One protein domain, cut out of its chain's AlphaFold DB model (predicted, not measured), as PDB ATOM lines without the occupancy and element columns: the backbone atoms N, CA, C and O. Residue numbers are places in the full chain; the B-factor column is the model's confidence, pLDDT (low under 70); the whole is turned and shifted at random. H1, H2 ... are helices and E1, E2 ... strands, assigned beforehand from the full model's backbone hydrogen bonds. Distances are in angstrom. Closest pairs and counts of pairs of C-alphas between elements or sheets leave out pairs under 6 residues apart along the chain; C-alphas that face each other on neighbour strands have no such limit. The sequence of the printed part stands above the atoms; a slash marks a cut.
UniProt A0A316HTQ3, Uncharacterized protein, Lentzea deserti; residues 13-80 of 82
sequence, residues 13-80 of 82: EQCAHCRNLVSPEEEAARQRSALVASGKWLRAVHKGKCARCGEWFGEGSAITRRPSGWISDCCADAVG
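AT A GLANCE: This is residues 13 to 80 of the 82 residues of an uncharacterized protein of Lentzea deserti (UniProt A0A316HTQ3). With little regular structure, this is a small body of loops round the hairpin E1 and E2, from which residues 13 to 27, of which 24 to 27 belong to H1, stick out as an arm. The 68 printed residues hold H1, E1 and E2 in that order, mixed in class, with only 23 residues in these elements; the two strands are antiparallel. The whole is loose, radius of gyration of the C-alphas 13.7 A, spanning 47 by 20 by 20 A.

IN THESE COORDINATES: H1, residues 24 to 37, begins at C-alpha 24 (42.038, -20.147, 8.226) and is 19.7 A long. E1 is residues 62 to 66, 13.3 A. E2, residues 69 to 72, ends at C-alpha 72 (36.969, -33.716, 19.066).

HOW THE PARTS SIT: In the hairpin E1 and E2, N 64 and O 71 are 2.8 A apart, within hydrogen-bond range. Residues 42 to 43 pair antiparallel with 62 to 63 of E1. The closest C-alphas of H1 and E1, Arg 32 and Ala 62, are 5.5 A apart; H1 and E2 are apart. In H1 every O i to N i+4 pair is within hydrogen-bond range.

THE WHOLE: The printed part has no cut. H1 to E1 is a long link of 24 residues. Residues 20 to 35 are among those with pLDDT under 70.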
ATOM      1  N   GLU A  13      43.075  -1.978   4.610       74.69
ATOM      2  CA  GLU A  13      44.518  -2.031   4.906       74.69
ATOM      3  C   GLU A  13      44.882  -2.167   6.399       74.69
ATOM      4  O   GLU A  13      46.045  -2.395   6.734       74.69
ATOM      5  N   GLN A  14      43.915  -2.037   7.309       72.75
ATOM      6  CA  GLN A  14      44.065  -2.226   8.761       72.75
ATOM      7  C   GLN A  14      43.264  -3.429   9.275       72.75
ATOM      8  O   GLN A  14      43.513  -3.928  10.370       72.75
ATOM      9  N   CYS A  15      42.312  -3.924   8.488       76.00
ATOM     10  CA  CYS A  15      41.464  -5.038   8.865       76.00
ATOM     11  C   CYS A  15      42.186  -6.375   8.650       76.00
ATOM     12  O   CYS A  15      42.474  -6.759   7.520       76.00
ATOM     13  N   ALA A  16      42.441  -7.118   9.729       68.00
ATOM     14  CA  ALA A  16      43.115  -8.421   9.673       68.00
ATOM     15  C   ALA A  16      42.399  -9.442   8.763       68.00
ATOM     16  O   ALA A  16      43.067 -10.227   8.092       68.00
ATOM     17  N   HIS A  17      41.063  -9.370   8.682       66.50
ATOM     18  CA  HIS A  17      40.241 -10.160   7.759       66.50
ATOM     19  C   HIS A  17      40.531  -9.806   6.292       66.50
ATOM     20  O   HIS A  17      40.799 -10.683   5.480       66.50
ATOM     21  N   CYS A  18      40.524  -8.516   5.945       72.31
ATOM     22  CA  CYS A  18      40.776  -8.062   4.574       72.31
ATOM     23  C   CYS A  18      42.241  -8.198   4.149       72.31
ATOM     24  O   CYS A  18      42.533  -8.368   2.969       72.31
ATOM     25  N   ARG A  19      43.169  -8.137   5.105       71.75
ATOM     26  CA  ARG A  19      44.602  -8.301   4.851       71.75
ATOM     27  C   ARG A  19      45.039  -9.756   4.682       71.75
ATOM     28  O   ARG A  19      46.236  -9.970   4.514       71.75
ATOM     29  N   ASN A  20      44.130 -10.739   4.751       58.91
ATOM     30  CA  ASN A  20      44.476 -12.170   4.739       58.91
ATOM     31  C   ASN A  20      45.544 -12.542   5.792       58.91
ATOM     32  O   ASN A  20      46.295 -13.494   5.617       58.91
ATOM     33  N   LEU A  21      45.641 -11.777   6.887       58.84
ATOM     34  CA  LEU A  21      46.652 -11.994   7.933       58.84
ATOM     35  C   LEU A  21      46.241 -13.059   8.946       58.84
ATOM     36  O   LEU A  21      47.007 -13.364   9.852       58.84
ATOM     37  N   VAL A  22      45.029 -13.586   8.827       55.50
ATOM     38  CA  VAL A  22      44.591 -14.736   9.602       55.50
ATOM     39  C   VAL A  22      44.334 -15.824   8.585       55.50
ATOM     40  O   VAL A  22      43.271 -15.876   7.969       55.50
ATOM     41  N   SER A  23      45.341 -16.662   8.352       59.53
ATOM     42  CA  SER A  23      45.107 -17.878   7.587       59.53
ATOM     43  C   SER A  23      43.995 -18.660   8.299       59.53
ATOM     44  O   SER A  23      43.974 -18.688   9.534       59.53
ATOM     45  N   PRO A  24      43.071 -19.323   7.588       62.16
ATOM     46  CA  PRO A  24      42.038 -20.147   8.226       62.16
ATOM     47  C   PRO A  24      42.638 -21.179   9.199       62.16
ATOM     48  O   PRO A  24      42.024 -21.541  10.200       62.16
ATOM     49  N   GLU A  25      43.885 -21.590   8.962       62.59
ATOM     50  CA  GLU A  25      44.676 -22.432   9.860       62.59
ATOM     51  C   GLU A  25      45.040 -21.754  11.193       62.59
ATOM     52  O   GLU A  25      45.011 -22.407  12.240       62.59
ATOM     53  N   GLU A  26      45.354 -20.455  11.183       62.06
ATOM     54  CA  GLU A  26      45.654 -19.661  12.382       62.06
ATOM     55  C   GLU A  26      44.392 -19.399  13.204       62.06
ATOM     56  O   GLU A  26      44.429 -19.474  14.434       62.06
ATOM     57  N   GLU A  27      43.258 -19.161  12.541       64.81
ATOM     58  CA  GLU A  27      41.962 -19.041  13.210       64.81
ATOM     59  C   GLU A  27      41.557 -20.372  13.860       64.81
ATOM     60  O   GLU A  27      41.243 -20.411  15.052       64.81
ATOM     61  N   ALA A  28      41.686 -21.484  13.131       64.06
ATOM     62  CA  ALA A  28      41.449 -22.820  13.674       64.06
ATOM     63  C   ALA A  28      42.403 -23.139  14.841       64.06
ATOM     64  O   ALA A  28      42.000 -23.728  15.844       64.06
ATOM     65  N   ALA A  29      43.671 -22.720  14.768       65.19
ATOM     66  CA  ALA A  29      44.624 -22.883  15.863       65.19
ATOM     67  C   ALA A  29      44.242 -22.064  17.106       65.19
ATOM     68  O   ALA A  29      44.352 -22.572  18.230       65.19
ATOM     69  N   ARG A  30      43.757 -20.829  16.924       67.12
ATOM     70  CA  ARG A  30      43.230 -19.996  18.015       67.12
ATOM     71  C   ARG A  30      41.990 -20.617  18.644       67.12
ATOM     72  O   ARG A  30      41.930 -20.698  19.868       67.12
ATOM     73  N   GLN A  31      41.056 -21.120  17.839       68.31
ATOM     74  CA  GLN A  31      39.853 -21.804  18.323       68.31
ATOM     75  C   GLN A  31      40.204 -23.065  19.125       68.31
ATOM     76  O   GLN A  31      39.756 -23.206  20.262       68.31
ATOM     77  N   ARG A  32      41.093 -23.929  18.609       68.44
ATOM     78  CA  ARG A  32      41.599 -25.104  19.349       68.44
ATOM     79  C   ARG A  32      42.247 -24.709  20.677       68.44
ATOM     80  O   ARG A  32      42.021 -25.362  21.692       68.44
ATOM     81  N   SER A  33      43.034 -23.634  20.684       66.69
ATOM     82  CA  SER A  33      43.710 -23.152  21.895       66.69
ATOM     83  C   SER A  33      42.725 -22.577  22.914       66.69
ATOM     84  O   SER A  33      42.869 -22.836  24.105       66.69
ATOM     85  N   ALA A  34      41.698 -21.854  22.464       67.56
ATOM     86  CA  ALA A  34      40.640 -21.319  23.319       67.56
ATOM     87  C   ALA A  34      39.781 -22.432  23.949       67.56
ATOM     88  O   ALA A  34      39.453 -22.367  25.137       67.56
ATOM     89  N   LEU A  35      39.480 -23.492  23.189       69.44
ATOM     90  CA  LEU A  35      38.785 -24.673  23.707       69.44
ATOM     91  C   LEU A  35      39.589 -25.317  24.845       69.44
ATOM     92  O   LEU A  35      39.045 -25.546  25.927       69.44
ATOM     93  N   VAL A  36      40.892 -25.543  24.641       73.00
ATOM     94  CA  VAL A  36      41.788 -26.122  25.662       73.00
ATOM     95  C   VAL A  36      41.948 -25.198  26.873       73.00
ATOM     96  O   VAL A  36      41.871 -25.659  28.011       73.00
ATOM     97  N   ALA A  37      42.091 -23.888  26.659       69.00
ATOM     98  CA  ALA A  37      42.201 -22.897  27.733       69.00
ATOM     99  C   ALA A  37      40.966 -22.858  28.651       69.00
ATOM    100  O   ALA A  37      41.086 -22.523  29.826       69.00
ATOM    101  N   SER A  38      39.797 -23.269  28.150       69.50
ATOM    102  CA  SER A  38      38.575 -23.393  28.954       69.50
ATOM    103  C   SER A  38      38.644 -24.518  30.002       69.50
ATOM    104  O   SER A  38      37.682 -24.727  30.738       69.50
ATOM    105  N   GLY A  39      39.726 -25.308  30.046       69.44
ATOM    106  CA  GLY A  39      39.948 -26.404  31.003       69.44
ATOM    107  C   GLY A  39      39.079 -27.648  30.772       69.44
ATOM    108  O   GLY A  39      39.370 -28.714  31.308       69.44
ATOM    109  N   LYS A  40      38.033 -27.537  29.946       77.38
ATOM    110  CA  LYS A  40      37.131 -28.635  29.555       77.38
ATOM    111  C   LYS A  40      37.668 -29.475  28.393       77.38
ATOM    112  O   LYS A  40      37.185 -30.586  28.170       77.38
ATOM    113  N   TRP A  41      38.646 -28.957  27.655       87.56
ATOM    114  CA  TRP A  41      39.259 -29.633  26.517       87.56
ATOM    115  C   TRP A  41      40.737 -29.898  26.774       87.56
ATOM    116  O   TRP A  41      41.449 -29.107  27.384       87.56
ATOM    117  N   LEU A  42      41.188 -31.037  26.283       88.62
ATOM    118  CA  LEU A  42      42.541 -31.555  26.340       88.62
ATOM    119  C   LEU A  42      43.113 -31.607  24.927       88.62
ATOM    120  O   LEU A  42      42.391 -31.533  23.933       88.62
ATOM    121  N   ARG A  43      44.427 -31.782  24.834       89.38
ATOM    122  CA  ARG A  43      45.100 -32.012  23.559       89.38
ATOM    123  C   ARG A  43      45.248 -33.509  23.319       89.38
ATOM    124  O   ARG A  43      45.720 -34.227  24.200       89.38
ATOM    125  N   ALA A  44      44.855 -33.982  22.143       89.62
ATOM    126  CA  ALA A  44      45.022 -35.375  21.764       89.62
ATOM    127  C   ALA A  44      46.513 -35.714  21.652       89.62
ATOM    128  O   ALA A  44      47.233 -35.083  20.885       89.62
ATOM    129  N   VAL A  45      46.970 -36.714  22.407       90.31
ATOM    130  CA  VAL A  45      48.353 -37.225  22.331       90.31
ATOM    131  C   VAL A  45      48.484 -38.306  21.253       90.31
ATOM    132  O   VAL A  45      49.572 -38.618  20.798       90.31
ATOM    133  N   HIS A  46      47.364 -38.887  20.824       87.81
ATOM    134  CA  HIS A  46      47.316 -39.916  19.794       87.81
ATOM    135  C   HIS A  46      46.097 -39.701  18.902       87.81
ATOM    136  O   HIS A  46      45.102 -39.103  19.324       87.81
ATOM    137  N   LYS A  47      46.153 -40.248  17.684       91.75
ATOM    138  CA  LYS A  47      44.992 -40.305  16.793       91.75
ATOM    139  C   LYS A  47      43.853 -41.110  17.423       91.75
ATOM    140  O   LYS A  47      44.087 -42.142  18.052       91.75
ATOM    141  N   GLY A  48      42.622 -40.676  17.200       90.88
ATOM    142  CA  GLY A  48      41.427 -41.337  17.718       90.88
ATOM    143  C   GLY A  48      40.194 -41.005  16.892       90.88
ATOM    144  O   GLY A  48      40.277 -40.265  15.915       90.88
ATOM    145  N   LYS A  49      39.048 -41.574  17.269       93.19
ATOM    146  CA  LYS A  49      37.759 -41.266  16.642       93.19
ATOM    147  C   LYS A  49      36.881 -40.470  17.585       93.19
ATOM    148  O   LYS A  49      36.756 -40.821  18.759       93.19
ATOM    149  N   CYS A  50      36.241 -39.440  17.050       91.81
ATOM    150  CA  CYS A  50      35.188 -38.716  17.731       91.81
ATOM    151  C   CYS A  50      34.015 -39.671  17.977       91.81
ATOM    152  O   CYS A  50      33.439 -40.212  17.036       91.81
ATOM    153  N   ALA A  51      33.633 -39.861  19.235       90.31
ATOM    154  CA  ALA A  51      32.542 -40.751  19.620       90.31
ATOM    155  C   ALA A  51      31.167 -40.288  19.103       90.31
ATOM    156  O   ALA A  51      30.225 -41.073  19.092       90.31
ATOM    157  N   ARG A  52      31.045 -39.022  18.675       87.44
ATOM    158  CA  ARG A  52      29.788 -38.440  18.195       87.44
ATOM    159  C   ARG A  52      29.577 -38.623  16.694       87.44
ATOM    160  O   ARG A  52      28.552 -39.158  16.293       87.44
ATOM    161  N   CYS A  53      30.520 -38.164  15.874       88.88
ATOM    162  CA  CYS A  53      30.414 -38.228  14.410       88.88
ATOM    163  C   CYS A  53      31.208 -39.388  13.787       88.88
ATOM    164  O   CYS A  53      31.067 -39.654  12.599       88.88
ATOM    165  N   GLY A  54      32.056 -40.075  14.557       90.12
ATOM    166  CA  GLY A  54      32.927 -41.142  14.060       90.12
ATOM    167  C   GLY A  54      34.157 -40.659  13.283       90.12
ATOM    168  O   GLY A  54      34.968 -41.495  12.873       90.12
ATOM    169  N   GLU A  55      34.313 -39.345  13.098       90.38
ATOM    170  CA  GLU A  55      35.436 -38.744  12.378       90.38
ATOM    171  C   GLU A  55      36.758 -38.941  13.126       90.38
ATOM    172  O   GLU A  55      36.805 -38.954  14.360       90.38
ATOM    173  N   TRP A  56      37.842 -39.119  12.374       90.94
ATOM    174  CA  TRP A  56      39.176 -39.259  12.938       90.94
ATOM    175  C   TRP A  56      39.763 -37.895  13.293       90.94
ATOM    176  O   TRP A  56      39.779 -36.989  12.468       90.94
ATOM    177  N   PHE A  57      40.323 -37.789  14.493       89.94
ATOM    178  CA  PHE A  57      41.137 -36.655  14.912       89.94
ATOM    179  C   PHE A  57      42.599 -37.074  15.069       89.94
ATOM    180  O   PHE A  57      42.909 -38.235  15.367       89.94
ATOM    181  N   GLY A  58      43.501 -36.123  14.836       89.12
ATOM    182  CA  GLY A  58      44.944 -36.324  14.903       89.12
ATOM    183  C   GLY A  58      45.530 -35.998  16.273       89.12
ATOM    184  O   GLY A  58      44.851 -35.499  17.170       89.12
ATOM    185  N   GLU A  59      46.827 -36.261  16.419       90.06
ATOM    186  CA  GLU A  59      47.610 -35.703  17.522       90.06
ATOM    187  C   GLU A  59      47.586 -34.166  17.441       90.06
ATOM    188  O   GLU A  59      47.653 -33.584  16.360       90.06
ATOM    189  N   GLY A  60      47.442 -33.494  18.582       85.81
ATOM    190  CA  GLY A  60      47.352 -32.037  18.659       85.81
ATOM    191  C   GLY A  60      45.932 -31.467  18.562       85.81
ATOM    192  O   GLY A  60      45.745 -30.307  18.947       85.81
ATOM    193  N   SER A  61      44.948 -32.258  18.113       88.06
ATOM    194  CA  SER A  61      43.531 -31.868  18.068       88.06
ATOM    195  C   SER A  61      42.979 -31.591  19.466       88.06
ATOM    196  O   SER A  61      43.404 -32.211  20.446       88.06
ATOM    197  N   ALA A  62      42.018 -30.670  19.566       89.81
ATOM    198  CA  ALA A  62      41.329 -30.438  20.826       89.81
ATOM    199  C   ALA A  62      40.285 -31.547  21.012       89.81
ATOM    200  O   ALA A  62      39.456 -31.798  20.138       89.81
ATOM    201  N   ILE A  63      40.357 -32.246  22.143       90.56
ATOM    202  CA  ILE A  63      39.458 -33.340  22.504       90.56
ATOM    203  C   ILE A  63      38.928 -33.168  23.922       90.56
ATOM    204  O   ILE A  63      39.607 -32.641  24.789       90.56
ATOM    205  N   THR A  64      37.732 -33.649  24.204       89.38
ATOM    206  CA  THR A  64      37.163 -33.671  25.551       89.38
ATOM    207  C   THR A  64      36.640 -35.063  25.877       89.38
ATOM    208  O   THR A  64      36.255 -35.822  24.982       89.38
ATOM    209  N   ARG A  65      36.646 -35.423  27.162       87.00
ATOM    210  CA  ARG A  65      36.151 -36.719  27.629       87.00
ATOM    211  C   ARG A  65      34.685 -36.593  28.027       87.00
ATOM    212  O   ARG A  65      34.358 -35.851  28.948       87.00
ATOM    213  N   ARG A  66      33.815 -37.367  27.383       86.00
ATOM    214  CA  ARG A  66      32.400 -37.527  27.742       86.00
ATOM    215  C   ARG A  66      32.098 -38.982  28.123       86.00
ATOM    216  O   ARG A  66      32.903 -39.864  27.819       86.00
ATOM    217  N   PRO A  67      30.951 -39.262  28.771       85.00
ATOM    218  CA  PRO A  67      30.545 -40.633  29.095       85.00
ATOM    219  C   PRO A  67      30.458 -41.545  27.863       85.00
ATOM    220  O   PRO A  67      30.780 -42.724  27.945       85.00
ATOM    221  N   SER A  68      30.081 -40.985  26.710       84.75
ATOM    222  CA  SER A  68      30.012 -41.678  25.419       84.75
ATOM    223  C   SER A  68      31.373 -41.891  24.740       84.75
ATOM    224  O   SER A  68      31.448 -42.638  23.769       84.75
ATOM    225  N   GLY A  69      32.450 -41.266  25.231       89.06
ATOM    226  CA  GLY A  69      33.804 -41.384  24.685       89.06
ATOM    227  C   GLY A  69      34.501 -40.038  24.477       89.06
ATOM    228  O   GLY A  69      34.148 -39.024  25.081       89.06
ATOM    229  N   TRP A  70      35.531 -40.031  23.629       90.62
ATOM    230  CA  TRP A  70      36.286 -38.823  23.286       90.62
ATOM    231  C   TRP A  70      35.587 -38.043  22.175       90.62
ATOM    232  O   TRP A  70      35.290 -38.602  21.123       90.62
ATOM    233  N   ILE A  71      35.342 -36.754  22.389       91.25
ATOM    234  CA  ILE A  71      34.761 -35.852  21.388       91.25
ATOM    235  C   ILE A  71      35.842 -34.873  20.941       91.25
ATOM    236  O   ILE A  71      36.534 -34.327  21.790       91.25
ATOM    237  N   SER A  72      35.998 -34.664  19.634       90.50
ATOM    238  CA  SER A  72      36.969 -33.716  19.066       90.50
ATOM    239  C   SER A  72      36.320 -32.377  18.711       90.50
ATOM    240  O   SER A  72      35.093 -32.257  18.719       90.50
ATOM    241  N   ASP A  73      37.138 -31.366  18.414       84.25
ATOM    242  CA  ASP A  73      36.698 -30.025  18.047       84.25
ATOM    243  C   ASP A  73      35.793 -29.974  16.810       84.25
ATOM    244  O   ASP A  73      34.966 -29.070  16.706       84.25
ATOM    245  N   CYS A  74      35.813 -31.018  15.973       83.69
ATOM    246  CA  CYS A  74      34.827 -31.238  14.909       83.69
ATOM    247  C   CYS A  74      33.367 -31.258  15.413       83.69
ATOM    248  O   CYS A  74      32.430 -31.106  14.635       83.69
ATOM    249  N   CYS A  75      33.149 -31.481  16.711       83.56
ATOM    250  CA  CYS A  75      31.845 -31.448  17.367       83.56
ATOM    251  C   CYS A  75      31.860 -30.554  18.619       83.56
ATOM    252  O   CYS A  75      31.130 -30.839  19.569       83.56
ATOM    253  N   ALA A  76      32.697 -29.508  18.652       72.44
ATOM    254  CA  ALA A  76      32.880 -28.664  19.837       72.44
ATOM    255  C   ALA A  76      31.621 -27.933  20.305       72.44
ATOM    256  O   ALA A  76      31.360 -27.890  21.503       72.44
ATOM    257  N   ASP A  77      30.829 -27.408  19.373       67.56
ATOM    258  CA  ASP A  77      29.542 -26.751  19.650       67.56
ATOM    259  C   ASP A  77      28.597 -27.669  20.443       67.56
ATOM    260  O   ASP A  77      27.956 -27.317  21.424       67.56
ATOM    261  N   ALA A  78      28.687 -28.947  20.112       59.31
ATOM    262  CA  ALA A  78      27.902 -30.027  20.654       59.31
ATOM    263  C   ALA A  78      28.309 -30.450  22.087       59.31
ATOM    264  O   ALA A  78      27.744 -31.401  22.637       59.31
ATOM    265  N   VAL A  79      29.320 -29.793  22.665       62.22
ATOM    266  CA  VAL A  79      29.838 -29.992  24.029       62.22
ATOM    267  C   VAL A  79      29.356 -28.881  24.972       62.22
ATOM    268  O   VAL A  79      29.515 -29.032  26.183       62.22
ATOM    269  N   GLY A  80      28.779 -27.788  24.469       60.38
ATOM    270  CA  GLY A  80      28.342 -26.651  25.279       60.38
ATOM    271  C   GLY A  80      26.832 -26.457  25.276       60.38
ATOM    272  O   GLY A  80      26.385 -25.520  24.645       60.38
TER     273      GLY A  80